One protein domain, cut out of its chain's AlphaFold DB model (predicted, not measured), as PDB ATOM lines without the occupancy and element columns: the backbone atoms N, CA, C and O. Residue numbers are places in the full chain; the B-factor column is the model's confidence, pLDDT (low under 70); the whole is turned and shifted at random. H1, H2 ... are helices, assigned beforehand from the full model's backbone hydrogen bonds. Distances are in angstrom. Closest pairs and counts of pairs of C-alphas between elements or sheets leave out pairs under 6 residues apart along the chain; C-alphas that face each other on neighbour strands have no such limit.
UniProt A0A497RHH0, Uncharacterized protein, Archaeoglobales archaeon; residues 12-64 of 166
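This is residues 12 to 64 of the 166 residues of an uncharacterized protein of Archaeoglobales archaeon (UniProt A0A497RHH0). Two helices of equal length, H1 and H2, stand at opposite ends of an elongated, open model, with a long unnamed stretch, residues 26 to 43, running between them. Past the end of H2 the printed part turns and finishes in a very short helix, H3, close to residue 55 of H2; H1 has neither of the other helices near it. The printed part has 53 residues with three named helices in the order H1, H2, H3 and no named strand, and its class is all helix. The whole is extended, with a radius of gyration of the C-alphas of 16.3 A, and its C-alphas span 39 by 25 by 21 A.

Start at H1, residues 12 to 25, and look for another helix near it: it touches no helix. Go on to H2, residues 44 to 57, and you will find it apart from H1, with no C-alpha of the one within 8 A of the other. Then look at H3, residues 61 to 64: it is close to H2 but not clearly touching, with 1 pair of C-alphas within 8 A. That closest pair is Phe 55 and Pro 61, whose C-alphas are 5.5 A apart, while the centres of H2 and H3 are 13.7 A apart. H1 and H3 are apart. In the backbone, 9 of 10 O i to N i+4 pairs are within hydrogen-bond range in H1 and 9 of 10 in H2; H3 is too short for such a pair, and its 1 pair of O i to N i+3 is within range.

Find C-alpha 12 at (81.210, 231.542, 257.918); from there H1 runs 20.1 A to C-alpha 25 at (90.865, 241.648, 272.387). Pass along residues 26 to 43 to C-alpha 44 at (115.432, 218.134, 268.216), where H2 begins; it runs 20.4 A to C-alpha 57. After three residues H3 begins at Pro 61 and ends at C-alpha 64, at (111.456, 237.854, 262.095), 5.1 A from C-alpha 61.

The two C-alphas farthest apart are those of Arg 23 and Gly 45, at 40.6 A, and the first and last printed C-alphas are 31.2 A apart. The link from H1 to H2 is long, with 18 residues, and the link from H2 to H3 is tight, with 3 residues. Residues 12 to 17, 22 to 29, 41 to 49 and 56 to 63 stand free. The printed part has no cut. Its mean pLDDT is 89.1, and no printed residue is under 70.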
ATOM      1  N   ALA A  12      82.215 231.175 256.928       88.00
ATOM      2  CA  ALA A  12      81.210 231.542 257.918       88.00
ATOM      3  C   ALA A  12      81.666 231.177 259.340       88.00
ATOM      4  O   ALA A  12      81.434 231.943 260.273       88.00
ATOM      5  N   GLU A  13      82.321 230.031 259.517       88.62
ATOM      6  CA  GLU A  13      82.931 229.634 260.784       88.62
ATOM      7  C   GLU A  13      84.115 230.520 261.157       88.62
ATOM      8  O   GLU A  13      84.138 231.042 262.274       88.62
ATOM      9  N   ARG A  14      85.017 230.786 260.205       93.50
ATOM     10  CA  ARG A  14      86.131 231.728 260.387       93.50
ATOM     11  C   ARG A  14      85.650 233.075 260.929       93.50
ATOM     12  O   ARG A  14      86.124 233.520 261.968       93.50
ATOM     13  N   LYS A  15      84.646 233.683 260.285       92.06
ATOM     14  CA  LYS A  15      84.068 234.975 260.701       92.06
ATOM     15  C   LYS A  15      83.495 234.946 262.120       92.06
ATOM     16  O   LYS A  15      83.582 235.939 262.838       92.06
ATOM     17  N   ARG A  16      82.907 233.824 262.548       88.69
ATOM     18  CA  ARG A  16      82.392 233.670 263.921       88.69
ATOM     19  C   ARG A  16      83.518 233.584 264.948       88.69
ATOM     20  O   ARG A  16      83.373 234.154 266.030       88.69
ATOM     21  N   ILE A  17      84.604 232.883 264.622       91.62
ATOM     22  CA  ILE A  17      85.802 232.810 265.466       91.62
ATOM     23  C   ILE A  17      86.425 234.202 265.585       91.62
ATOM     24  O   ILE A  17      86.651 234.656 266.702       91.62
ATOM     25  N   ASP A  18      86.605 234.907 264.465       89.94
ATOM     26  CA  ASP A  18      87.140 236.274 264.454       89.94
ATOM     27  C   ASP A  18      86.293 237.208 265.333       89.94
ATOM     28  O   ASP A  18      86.823 237.854 266.234       89.94
ATOM     29  N   TYR A  19      84.963 237.175 265.195       89.88
ATOM     30  CA  TYR A  19      84.070 237.956 266.057       89.88
ATOM     31  C   TYR A  19      84.192 237.586 267.546       89.88
ATOM     32  O   TYR A  19      84.062 238.436 268.432       89.88
ATOM     33  N   ALA A  20      84.418 236.308 267.866       88.56
ATOM     34  CA  ALA A  20      84.661 235.899 269.242       88.56
ATOM     35  C   ALA A  20      85.978 236.486 269.771       88.56
ATOM     36  O   ALA A  20      85.964 237.023 270.878       88.56
ATOM     37  N   VAL A  21      87.057 236.434 268.984       90.44
ATOM     38  CA  VAL A  21      88.376 236.995 269.318       90.44
ATOM     39  C   VAL A  21      88.298 238.511 269.520       90.44
ATOM     40  O   VAL A  21      88.689 238.993 270.578       90.44
ATOM     41  N   GLU A  22      87.685 239.259 268.601       89.75
ATOM     42  CA  GLU A  22      87.540 240.725 268.694       89.75
ATOM     43  C   GLU A  22      86.860 241.178 270.002       89.75
ATOM     44  O   GLU A  22      87.227 242.188 270.610       89.75
ATOM     45  N   ARG A  23      85.875 240.414 270.500       88.75
ATOM     46  CA  ARG A  23      85.210 240.718 271.786       88.75
ATOM     47  C   ARG A  23      86.131 240.563 272.994       88.75
ATOM     48  O   ARG A  23      85.887 241.202 274.022       88.75
ATOM     49  N   TRP A  24      87.129 239.692 272.898       90.88
ATOM     50  CA  TRP A  24      88.103 239.438 273.955       90.88
ATOM     51  C   TRP A  24      89.347 240.315 273.833       90.88
ATOM     52  O   TRP A  24      90.004 240.537 274.843       90.88
ATOM     53  N   GLU A  25      89.644 240.864 272.653       86.75
ATOM     54  CA  GLU A  25      90.865 241.648 272.387       86.75
ATOM     55  C   GLU A  25      90.954 242.892 273.277       86.75
ATOM     56  O   GLU A  25      92.023 243.313 273.697       86.75
ATOM     57  N   LYS A  26      89.794 243.428 273.671       84.06
ATOM     58  CA  LYS A  26      89.684 244.555 274.608       84.06
ATOM     59  C   LYS A  26      89.818 244.167 276.085       84.06
ATOM     60  O   LYS A  26      89.781 245.045 276.940       84.06
ATOM     61  N   ARG A  27      89.858 242.871 276.408       89.81
ATOM     62  CA  ARG A  27      89.777 242.341 277.785       89.81
ATOM     63  C   ARG A  27      91.058 241.663 278.240       89.81
ATOM     64  O   ARG A  27      91.348 241.674 279.429       89.81
ATOM     65  N   ILE A  28      91.777 241.041 277.314       90.50
ATOM     66  CA  ILE A  28      93.028 240.336 277.579       90.50
ATOM     67  C   ILE A  28      94.073 240.777 276.561       90.50
ATOM     68  O   ILE A  28      93.738 241.058 275.413       90.50
ATOM     69  N   SER A  29      95.338 240.822 276.979       87.75
ATOM     70  CA  SER A  29      96.445 241.026 276.048       87.75
ATOM     71  C   SER A  29      96.586 239.771 275.191       87.75
ATOM     72  O   SER A  29      96.964 238.708 275.685       87.75
ATOM     73  N   MET A  30      96.213 239.887 273.921       87.06
ATOM     74  CA  MET A  30      96.426 238.850 272.925       87.06
ATOM     75  C   MET A  30      96.803 239.472 271.593       87.06
ATOM     76  O   MET A  30      96.412 240.595 271.286       87.06
ATOM     77  N   GLU A  31      97.540 238.710 270.800       84.50
ATOM     78  CA  GLU A  31      97.980 239.113 269.477       84.50
ATOM     79  C   GLU A  31      97.580 238.037 268.470       84.50
ATOM     80  O   GLU A  31      97.886 236.853 268.638       84.50
ATOM     81  N   LYS A  32      96.906 238.452 267.395       83.19
ATOM     82  CA  LYS A  32      96.723 237.598 266.224       83.19
ATOM     83  C   LYS A  32      97.994 237.676 265.381       83.19
ATOM     84  O   LYS A  32      98.200 238.661 264.673       83.19
ATOM     85  N   LEU A  33      98.823 236.635 265.466       83.56
ATOM     86  CA  LEU A  33     100.092 236.551 264.741       83.56
ATOM     87  C   LEU A  33      99.882 236.782 263.238       83.56
ATOM     88  O   LEU A  33      99.069 236.111 262.595       83.56
ATOM     89  N   ARG A  34     100.624 237.741 262.676       78.50
ATOM     90  CA  ARG A  34     100.649 238.032 261.238       78.50
ATOM     91  C   ARG A  34     101.857 237.334 260.622       78.50
ATOM     92  O   ARG A  34     102.979 237.789 260.792       78.50
ATOM     93  N   GLY A  35     101.633 236.226 259.923       81.31
ATOM     94  CA  GLY A  35     102.709 235.460 259.299       81.31
ATOM     95  C   GLY A  35     102.345 233.995 259.098       81.31
ATOM     96  O   GLY A  35     101.174 233.617 259.159       81.31
ATOM     97  N   VAL A  36     103.365 233.174 258.855       83.56
ATOM     98  CA  VAL A  36     103.220 231.723 258.744       83.56
ATOM     99  C   VAL A  36     103.461 231.100 260.116       83.56
ATOM    100  O   VAL A  36     104.513 231.305 260.716       83.56
ATOM    101  N   VAL A  37     102.494 230.325 260.604       87.06
ATOM    102  CA  VAL A  37     102.654 229.490 261.802       87.06
ATOM    103  C   VAL A  37     102.892 228.057 261.341       87.06
ATOM    104  O   VAL A  37     102.044 227.482 260.658       87.06
ATOM    105  N   ILE A  38     104.040 227.487 261.705       87.94
ATOM    106  CA  ILE A  38     104.436 226.128 261.319       87.94
ATOM    107  C   ILE A  38     104.428 225.248 262.567       87.94
ATOM    108  O   ILE A  38     105.136 225.526 263.532       87.94
ATOM    109  N   LEU A  39     103.618 224.187 262.550       87.94
ATOM    110  CA  LEU A  39     103.633 223.156 263.584       87.94
ATOM    111  C   LEU A  39     104.567 222.028 263.143       87.94
ATOM    112  O   LEU A  39     104.242 221.290 262.214       87.94
ATOM    113  N   ILE A  40     105.702 221.888 263.822       87.31
ATOM    114  CA  ILE A  40     106.698 220.850 263.541       87.31
ATOM    115  C   ILE A  40     106.466 219.679 264.495       87.31
ATOM    116  O   ILE A  40     106.291 219.868 265.699       87.31
ATOM    117  N   ARG A  41     106.438 218.463 263.947       86.88
ATOM    118  CA  ARG A  41     106.409 217.207 264.703       86.88
ATOM    119  C   ARG A  41     107.658 216.429 264.313       86.88
ATOM    120  O   ARG A  41     107.734 215.974 263.179       86.88
ATOM    121  N   GLY A  42     108.612 216.325 265.223       84.75
ATOM    122  CA  GLY A  42     109.914 215.711 264.982       84.75
ATOM    123  C   GLY A  42     110.757 215.761 266.247       84.75
ATOM    124  O   GLY A  42     110.285 216.242 267.285       84.75
ATOM    125  N   ASP A  43     111.977 215.252 266.163       89.31
ATOM    126  CA  ASP A  43     112.942 215.368 267.253       89.31
ATOM    127  C   ASP A  43     113.699 216.712 267.216       89.31
ATOM    128  O   ASP A  43     113.425 217.602 266.403       89.31
ATOM    129  N   GLU A  44     114.629 216.906 268.154       87.25
ATOM    130  CA  GLU A  44     115.432 218.134 268.216       87.25
ATOM    131  C   GLU A  44     116.370 218.296 267.007       87.25
ATOM    132  O   GLU A  44     116.702 219.429 266.645       87.25
ATOM    133  N   GLY A  45     116.771 217.197 266.360       90.44
ATOM    134  CA  GLY A  45     117.610 217.207 265.164       90.44
ATOM    135  C   GLY A  45     116.846 217.716 263.946       90.44
ATOM    136  O   GLY A  45     117.315 218.638 263.275       90.44
ATOM    137  N   ASP A  46     115.638 217.193 263.721       90.88
ATOM    138  CA  ASP A  46     114.730 217.659 262.665       90.88
ATOM    139  C   ASP A  46     114.425 219.156 262.812       90.88
ATOM    140  O   ASP A  46     114.481 219.920 261.843       90.88
ATOM    141  N   LEU A  47     114.126 219.589 264.044       90.62
ATOM    142  CA  LEU A  47     113.861 220.992 264.345       90.62
ATOM    143  C   LEU A  47     115.077 221.867 264.030       90.62
ATOM    144  O   LEU A  47     114.922 222.915 263.404       90.62
ATOM    145  N   SER A  48     116.270 221.446 264.454       91.12
ATOM    146  CA  SER A  48     117.500 222.220 264.262       91.12
ATOM    147  C   SER A  48     117.824 222.394 262.781       91.12
ATOM    148  O   SER A  48     118.035 223.523 262.338       91.12
ATOM    149  N   ALA A  49     117.769 221.309 262.002       93.38
ATOM    150  CA  ALA A  49     118.021 221.346 260.563       93.38
ATOM    151  C   ALA A  49     117.008 222.234 259.823       93.38
ATOM    152  O   ALA A  49     117.378 223.024 258.953       93.38
ATOM    153  N   PHE A  50     115.724 222.149 260.189       93.44
ATOM    154  CA  PHE A  50     114.687 222.985 259.589       93.44
ATOM    155  C   PHE A  50     114.866 224.471 259.928       93.44
ATOM    156  O   PHE A  50     114.748 225.329 259.053       93.44
ATOM    157  N   VAL A  51     115.153 224.792 261.193       92.06
ATOM    158  CA  VAL A  51     115.376 226.177 261.632       92.06
ATOM    159  C   VAL A  51     116.597 226.772 260.935       92.06
ATOM    160  O   VAL A  51     116.511 227.902 260.459       92.06
ATOM    161  N   GLU A  52     117.694 226.023 260.817       94.00
ATOM    162  CA  GLU A  52     118.899 226.459 260.107       94.00
ATOM    163  C   GLU A  52     118.602 226.817 258.640       94.00
ATOM    164  O   GLU A  52     118.954 227.912 258.189       94.00
ATOM    165  N   ASP A  53     117.878 225.954 257.915       95.00
ATOM    166  CA  ASP A  53     117.498 226.216 256.520       95.00
ATOM    167  C   ASP A  53     116.645 227.488 256.395       95.00
ATOM    168  O   ASP A  53     116.927 228.338 255.547       95.00
ATOM    169  N   ILE A  54     115.652 227.689 257.269       93.62
ATOM    170  CA  ILE A  54     114.816 228.901 257.236       93.62
ATOM    171  C   ILE A  54     115.629 230.155 257.586       93.62
ATOM    172  O   ILE A  54     115.502 231.169 256.894       93.62
ATOM    173  N   PHE A  55     116.482 230.105 258.613       93.75
ATOM    174  CA  PHE A  55     117.336 231.233 259.002       93.75
ATOM    175  C   PHE A  55     118.265 231.667 257.860       93.75
ATOM    176  O   PHE A  55     118.490 232.862 257.687       93.75
ATOM    177  N   SER A  56     118.749 230.724 257.044       94.81
ATOM    178  CA  SER A  56     119.618 231.019 255.895       94.81
ATOM    179  C   SER A  56     118.918 231.759 254.744       94.81
ATOM    180  O   SER A  56     119.581 232.352 253.893       94.81
ATOM    181  N   ARG A  57     117.578 231.744 254.706       94.25
ATOM    182  CA  ARG A  57     116.762 232.271 253.596       94.25
ATOM    183  C   ARG A  57     116.037 233.574 253.921       94.25
ATOM    184  O   ARG A  57     115.382 234.136 253.044       94.25
ATOM    185  N   VAL A  58     116.107 234.040 255.166       92.19
ATOM    186  CA  VAL A  58     115.358 235.205 255.649       92.19
ATOM    187  C   VAL A  58     116.324 236.303 256.070       92.19
ATOM    188  O   VAL A  58     117.186 236.098 256.915       92.19
ATOM    189  N   GLU A  59     116.146 237.506 255.527       91.25
ATOM    190  CA  GLU A  59     116.882 238.688 255.981       91.25
ATOM    191  C   GLU A  59     116.487 239.068 257.414       91.25
ATOM    192  O   GLU A  59     115.293 239.158 257.714       91.25
ATOM    193  N   ASN A  60     117.469 239.382 258.265       91.06
ATOM    194  CA  ASN A  60     117.293 239.695 259.692       91.06
ATOM    195  C   ASN A  60     116.485 238.612 260.441       91.06
ATOM    196  O   ASN A  60     115.436 238.905 261.025       91.06
ATOM    197  N   PRO A  61     116.947 237.347 260.440       87.81
ATOM    198  CA  PRO A  61     116.160 236.224 260.944       87.81
ATOM    199  C   PRO A  61     115.853 236.349 262.443       87.81
ATOM    200  O   PRO A  61     114.750 236.018 262.863       87.81
ATOM    201  N   ASN A  62     116.762 236.929 263.233       87.94
ATOM    202  CA  ASN A  62     116.573 237.142 264.674       87.94
ATOM    203  C   ASN A  62     115.423 238.107 265.020       87.94
ATOM    204  O   ASN A  62     114.919 238.072 266.138       87.94
ATOM    205  N   GLU A  63     115.010 238.969 264.087       88.19
ATOM    206  CA  GLU A  63     113.886 239.898 264.279       88.19
ATOM    207  C   GLU A  63     112.559 239.324 263.766       88.19
ATOM    208  O   GLU A  63     111.487 239.766 264.177       88.19
ATOM    209  N   LYS A  64     112.620 238.356 262.842       86.25
ATOM    210  CA  LYS A  64     111.456 237.854 262.095       86.25
ATOM    211  C   LYS A  64     111.061 236.427 262.456       86.25
ATOM    212  O   LYS A  64     109.938 236.023 262.161       86.25
TER     213      LYS A  64